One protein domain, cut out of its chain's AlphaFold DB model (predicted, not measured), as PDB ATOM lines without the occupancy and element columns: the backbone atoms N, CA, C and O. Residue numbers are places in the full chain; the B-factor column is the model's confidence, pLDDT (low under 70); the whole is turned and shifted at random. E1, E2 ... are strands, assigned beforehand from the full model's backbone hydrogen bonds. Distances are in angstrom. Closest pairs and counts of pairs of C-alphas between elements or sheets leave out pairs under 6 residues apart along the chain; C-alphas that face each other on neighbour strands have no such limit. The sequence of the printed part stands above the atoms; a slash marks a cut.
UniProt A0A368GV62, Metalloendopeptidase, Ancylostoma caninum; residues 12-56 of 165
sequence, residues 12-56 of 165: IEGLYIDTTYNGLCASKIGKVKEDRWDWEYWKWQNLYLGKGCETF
ATOM      1  N   ILE A  12     143.978 146.898  75.217       61.84
ATOM      2  CA  ILE A  12     143.212 147.918  74.497       61.84
ATOM      3  C   ILE A  12     143.427 149.247  75.226       61.84
ATOM      4  O   ILE A  12     143.067 149.392  76.392       61.84
ATOM      5  N   GLU A  13     144.085 150.187  74.552       76.50
ATOM      6  CA  GLU A  13     144.451 151.503  75.081       76.50
ATOM      7  C   GLU A  13     143.737 152.566  74.255       76.50
ATOM      8  O   GLU A  13     143.724 152.493  73.028       76.50
ATOM      9  N   GLY A  14     143.147 153.557  74.914       85.75
ATOM     10  CA  GLY A  14     142.396 154.596  74.226       85.75
ATOM     11  C   GLY A  14     141.717 155.562  75.184       85.75
ATOM     12  O   GLY A  14     141.892 155.483  76.402       85.75
ATOM     13  N   LEU A  15     140.931 156.472  74.615       90.94
ATOM     14  CA  LEU A  15     140.079 157.388  75.364       90.94
ATOM     15  C   LEU A  15     138.662 156.828  75.439       90.94
ATOM     16  O   LEU A  15     138.085 156.460  74.418       90.94
ATOM     17  N   TYR A  16     138.117 156.751  76.649       91.81
ATOM     18  CA  TYR A  16     136.722 156.404  76.884       91.81
ATOM     19  C   TYR A  16     135.944 157.689  77.140       91.81
ATOM     20  O   TYR A  16     136.247 158.420  78.082       91.81
ATOM     21  N   ILE A  17     134.973 157.982  76.277       92.88
ATOM     22  CA  ILE A  17     134.146 159.181  76.406       92.88
ATOM     23  C   ILE A  17     133.018 158.874  77.386       92.88
ATOM     24  O   ILE A  17     132.179 158.015  77.121       92.88
ATOM     25  N   ASP A  18     132.997 159.590  78.505       92.62
ATOM     26  CA  ASP A  18     131.962 159.465  79.525       92.62
ATOM     27  C   ASP A  18     131.051 160.696  79.504       92.62
ATOM     28  O   ASP A  18     131.471 161.811  79.822       92.62
ATOM     29  N   THR A  19     129.791 160.486  79.126       92.69
ATOM     30  CA  THR A  19     128.768 161.535  79.024       92.69
ATOM     31  C   THR A  19     127.729 161.457  80.144       92.69
ATOM     32  O   THR A  19     126.705 162.136  80.087       92.69
ATOM     33  N   THR A  20     127.937 160.598  81.148       91.06
ATOM     34  CA  THR A  20     126.914 160.289  82.163       91.06
ATOM     35  C   THR A  20     126.788 161.362  83.250       91.06
ATOM     36  O   THR A  20     125.767 161.442  83.933       91.06
ATOM     37  N   TYR A  21     127.799 162.221  83.395       88.56
ATOM     38  CA  TYR A  21     127.849 163.273  84.408       88.56
ATOM     39  C   TYR A  21     127.192 164.570  83.919       88.56
ATOM     40  O   TYR A  21     127.346 164.973  82.772       88.56
ATOM     41  N   ASN A  22     126.493 165.285  84.800       87.94
ATOM     42  CA  ASN A  22     125.961 166.612  84.480       87.94
ATOM     43  C   ASN A  22     127.004 167.693  84.788       87.94
ATOM     44  O   ASN A  22     127.472 167.785  85.921       87.94
ATOM     45  N   GLY A  23     127.341 168.530  83.803       84.38
ATOM     46  CA  GLY A  23     128.205 169.703  83.979       84.38
ATOM     47  C   GLY A  23     129.701 169.421  84.159       84.38
ATOM     48  O   GLY A  23     130.461 170.366  84.355       84.38
ATOM     49  N   LEU A  24     130.137 168.158  84.098       90.88
ATOM     50  CA  LEU A  24     131.549 167.789  84.202       90.88
ATOM     51  C   LEU A  24     132.191 167.718  82.810       90.88
ATOM     52  O   LEU A  24     131.916 166.783  82.056       90.88
ATOM     53  N   CYS A  25     133.074 168.675  82.518       94.38
ATOM     54  CA  CYS A  25     134.031 168.609  81.413       94.38
ATOM     55  C   CYS A  25     135.419 168.424  82.031       94.38
ATOM     56  O   CYS A  25     135.826 169.255  82.847       94.38
ATOM     57  N   ALA A  26     136.080 167.298  81.760       95.38
ATOM     58  CA  ALA A  26     137.391 167.025  82.341       95.38
ATOM     59  C   ALA A  26     138.162 165.935  81.592       95.38
ATOM     60  O   ALA A  26     137.609 164.926  81.154       95.38
ATOM     61  N   SER A  27     139.480 166.068  81.590       95.62
ATOM     62  CA  SER A  27     140.415 165.035  81.173       95.62
ATOM     63  C   SER A  27     141.700 165.136  81.990       95.62
ATOM     64  O   SER A  27     142.060 166.190  82.521       95.62
ATOM     65  N   LYS A  28     142.403 164.013  82.136       94.06
ATOM     66  CA  LYS A  28     143.755 164.017  82.702       94.06
ATOM     67  C   LYS A  28     144.745 164.544  81.666       94.06
ATOM     68  O   LYS A  28     144.576 164.316  80.471       94.06
ATOM     69  N   ILE A  29     145.793 165.214  82.145       94.00
ATOM     70  CA  ILE A  29     146.846 165.737  81.278       94.00
ATOM     71  C   ILE A  29     147.770 164.594  80.850       94.00
ATOM     72  O   ILE A  29     148.401 163.957  81.694       94.00
ATOM     73  N   GLY A  30     147.859 164.369  79.541       92.19
ATOM     74  CA  GLY A  30     148.689 163.333  78.940       92.19
ATOM     75  C   GLY A  30     148.177 161.913  79.194       92.19
ATOM     76  O   GLY A  30     147.078 161.692  79.709       92.19
ATOM     77  N   LYS A  31     149.006 160.933  78.821       89.69
ATOM     78  CA  LYS A  31     148.701 159.507  78.970       89.69
ATOM     79  C   LYS A  31     148.890 159.060  80.420       89.69
ATOM     80  O   LYS A  31     150.007 159.085  80.936       89.69
ATOM     81  N   VAL A  32     147.823 158.578  81.049       85.25
ATOM     82  CA  VAL A  32     147.857 158.099  82.438       85.25
ATOM     83  C   VAL A  32     148.083 156.587  82.502       85.25
ATOM     84  O   VAL A  32     147.421 155.812  81.811       85.25
ATOM     85  N   LYS A  33     149.011 156.160  83.365       78.12
ATOM     86  CA  LYS A  33     149.169 154.762  83.795       78.12
ATOM     87  C   LYS A  33     148.390 154.536  85.089       78.12
ATOM     88  O   LYS A  33     148.275 155.454  85.898       78.12
ATOM     89  N   GLU A  34     147.855 153.335  85.289       68.12
ATOM     90  CA  GLU A  34     147.318 152.943  86.594       68.12
ATOM     91  C   GLU A  34     148.335 152.068  87.322       68.12
ATOM     92  O   GLU A  34     148.686 150.989  86.845       68.12
ATOM     93  N   ASP A  35     148.765 152.525  88.496       57.78
ATOM     94  CA  ASP A  35     149.615 151.747  89.388       57.78
ATOM     95  C   ASP A  35     148.721 150.869  90.272       57.78
ATOM     96  O   ASP A  35     148.204 151.302  91.305       57.78
ATOM     97  N   ARG A  36     148.505 149.614  89.862       55.97
ATOM     98  CA  ARG A  36     147.912 148.582  90.724       55.97
ATOM     99  C   ARG A  36     148.887 147.418  90.871       55.97
ATOM    100  O   ARG A  36     149.142 146.727  89.894       55.97
ATOM    101  N   TRP A  37     149.369 147.205  92.102       54.62
ATOM    102  CA  TRP A  37     150.136 146.037  92.568       54.62
ATOM    103  C   TRP A  37     151.197 145.530  91.574       54.62
ATOM    104  O   TRP A  37     150.927 144.625  90.793       54.62
ATOM    105  N   ASP A  38     152.401 146.115  91.625       55.59
ATOM    106  CA  ASP A  38     153.638 145.701  90.922       55.59
ATOM    107  C   ASP A  38     153.596 145.543  89.386       55.59
ATOM    108  O   ASP A  38     154.623 145.247  88.767       55.59
ATOM    109  N   TRP A  39     152.463 145.815  88.732       59.41
ATOM    110  CA  TRP A  39     152.325 145.721  87.280       59.41
ATOM    111  C   TRP A  39     151.752 147.007  86.685       59.41
ATOM    112  O   TRP A  39     150.605 147.370  86.933       59.41
ATOM    113  N   GLU A  40     152.532 147.665  85.824       59.69
ATOM    114  CA  GLU A  40     152.013 148.725  84.960       59.69
ATOM    115  C   GLU A  40     151.174 148.092  83.842       59.69
ATOM    116  O   GLU A  40     151.702 147.369  82.989       59.69
ATOM    117  N   TYR A  41     149.877 148.387  83.807       65.00
ATOM    118  CA  TYR A  41     149.034 148.094  82.653       65.00
ATOM    119  C   TYR A  41     148.313 149.350  82.181       65.00
ATOM    120  O   TYR A  41     148.042 150.289  82.931       65.00
ATOM    121  N   TRP A  42     148.027 149.363  80.887       65.62
ATOM    122  CA  TRP A  42     147.337 150.455  80.234       65.62
ATOM    123  C   TRP A  42     145.843 150.155  80.187       65.62
ATOM    124  O   TRP A  42     145.436 149.038  79.863       65.62
ATOM    125  N   LYS A  43     145.036 151.161  80.516       75.75
ATOM    126  CA  LYS A  43     143.576 151.110  80.460       75.75
ATOM    127  C   LYS A  43     143.039 152.249  79.606       75.75
ATOM    128  O   LYS A  43     143.770 153.176  79.259       75.75
ATOM    129  N   TRP A  44     141.740 152.203  79.341       86.12
ATOM    130  CA  TRP A  44     141.009 153.356  78.841       86.12
ATOM    131  C   TRP A  44     141.122 154.539  79.813       86.12
ATOM    132  O   TRP A  44     140.891 154.393  81.017       86.12
ATOM    133  N   GLN A  45     141.491 155.706  79.289       89.94
ATOM    134  CA  GLN A  45     141.505 156.967  80.025       89.94
ATOM    135  C   GLN A  45     140.186 157.697  79.786       89.94
ATOM    136  O   GLN A  45     139.796 157.914  78.642       89.94
ATOM    137  N   ASN A  46     139.509 158.078  80.866       91.62
ATOM    138  CA  ASN A  46     138.245 158.793  80.754       91.62
ATOM    139  C   ASN A  46     138.464 160.217  80.238       91.62
ATOM    140  O   ASN A  46     139.326 160.944  80.741       91.62
ATOM    141  N   LEU A  47     137.627 160.597  79.283       94.50
ATOM    142  CA  LEU A  47     137.406 161.958  78.833       94.50
ATOM    143  C   LEU A  47     135.936 162.282  79.118       94.50
ATOM    144  O   LEU A  47     135.030 161.710  78.512       94.50
ATOM    145  N   TYR A  48     135.704 163.137  80.108       96.19
ATOM    146  CA  TYR A  48     134.370 163.477  80.584       96.19
ATOM    147  C   TYR A  48     133.801 164.595  79.716       96.19
ATOM    148  O   TYR A  48     134.312 165.714  79.733       96.19
ATOM    149  N   LEU A  49     132.745 164.283  78.967       95.31
ATOM    150  CA  LEU A  49     131.961 165.229  78.171       95.31
ATOM    151  C   LEU A  49     130.506 165.138  78.609       95.31
ATOM    152  O   LEU A  49     129.630 164.674  77.880       95.31
ATOM    153  N   GLY A  50     130.280 165.536  79.854       93.38
ATOM    154  CA  GLY A  50     128.962 165.559  80.455       93.38
ATOM    155  C   GLY A  50     127.993 166.536  79.789       93.38
ATOM    156  O   GLY A  50     128.356 167.315  78.906       93.38
ATOM    157  N   LYS A  51     126.748 166.550  80.275       91.31
ATOM    158  CA  LYS A  51     125.739 167.517  79.818       91.31
ATOM    159  C   LYS A  51     126.254 168.949  79.987       91.31
ATOM    160  O   LYS A  51     126.621 169.341  81.097       91.31
ATOM    161  N   GLY A  52     126.242 169.731  78.915       88.75
ATOM    162  CA  GLY A  52     126.820 171.069  78.825       88.75
ATOM    163  C   GLY A  52     128.202 171.115  78.163       88.75
ATOM    164  O   GLY A  52     128.667 172.206  77.843       88.75
ATOM    165  N   CYS A  53     128.888 169.992  77.943       91.81
ATOM    166  CA  CYS A  53     130.223 169.947  77.331       91.81
ATOM    167  C   CYS A  53     130.203 169.722  75.810       91.81
ATOM    168  O   CYS A  53     131.247 169.465  75.219       91.81
ATOM    169  N   GLU A  54     129.038 169.804  75.167       89.44
ATOM    170  CA  GLU A  54     128.810 169.330  73.795       89.44
ATOM    171  C   GLU A  54     129.362 170.267  72.707       89.44
ATOM    172  O   GLU A  54     129.276 169.957  71.518       89.44
ATOM    173  N   THR A  55     129.921 171.425  73.076       93.62
ATOM    174  CA  THR A  55     130.522 172.335  72.095       93.62
ATOM    175  C   THR A  55     131.817 171.751  71.543       93.62
ATOM    176  O   THR A  55     132.579 171.087  72.248       93.62
ATOM    177  N   PHE A  56     132.109 172.071  70.279       95.00
ATOM    178  CA  PHE A  56     133.396 171.732  69.673       95.00
ATOM    179  C   PHE A  56     134.569 172.217  70.535       95.00
ATOM    180  O   PHE A  56     135.496 171.452  70.783       95.00
TER     181      PHE A  56
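What this domain is: This is residues 12 to 56 of the 165 residues of the protein "Metalloendopeptidase" of Ancylostoma caninum (UniProt A0A368GV62). A small three-stranded sheet, E1, E5 and E2 side by side, stands toward one end of a long, narrow model, and from it a two-stranded arm, E3 and E4, reaches out to the opposite end. The arm folds back at residues 37 and 38, and its tip, residues 35 to 40, sticks out free, while the loop of residues 19 to 24 and the last residues, 50 to 56, lie at the other end. The 45 printed residues hold five named strands, E1 to E5 in that order along the chain, and no named helix; the sheet runs E1, E5, E2 and is mixed. The class is all strand, though under half of the residues, 18 of 45, are in named elements. The whole is loose, with a radius of gyration of the C-alphas of 12.6 A, and spans 39 by 18 by 17 A.

How they stand to each other: The larger sheet has E5, residues 45 to 49, as its inner strand, between the edge strands E1, residues 15 to 18, and E2, residues 25 to 27. E1 and E5 are parallel, with 39 degrees between their directions. The C-alphas of Tyr 16 and Asn 46 face each other at 4.8 A. N 47 and O 16, 2.8 A apart, and N 18 and O 47, 2.9 A apart, are within hydrogen-bond range. E5 and E2 are antiparallel at 164 degrees. The C-alphas of Leu 47 and Ser 27 face each other at 4.9 A, and N 48 and O 26 are within hydrogen-bond range at 2.8 A. E3, residues 34 to 36, and E4, residues 39 to 41, meet only at a point, where the C-alphas of Asp 35 and Glu 40 face each other at 5.9 A. E3 is apart from E1, E2 and E5, and E4 is apart from these three too.

Where its parts are: E5 is the longest strand, 12.8 A from C-alpha 45 at (141.505, 156.967, 80.025) to C-alpha 49 at (131.961, 165.229, 78.171). E1 measures 9.4 A and begins with C-alpha 15 at (140.079, 157.388, 75.364). E2 measures 7.3 A, E3 6.0 A and E4 6.2 A.

The domain as a whole: The C-alphas of Asp 38 and Thr 55 are the two farthest apart, at 40.0 A. The printed part has no cut. The links E3 to E4 and E4 to E5 are tight, those from E1 to E2 and E2 to E3 short, and none is long. The mean pLDDT of the printed part is 83.6; residue 12 and residues 34 to 42, which take in E3 and E4, are under 70.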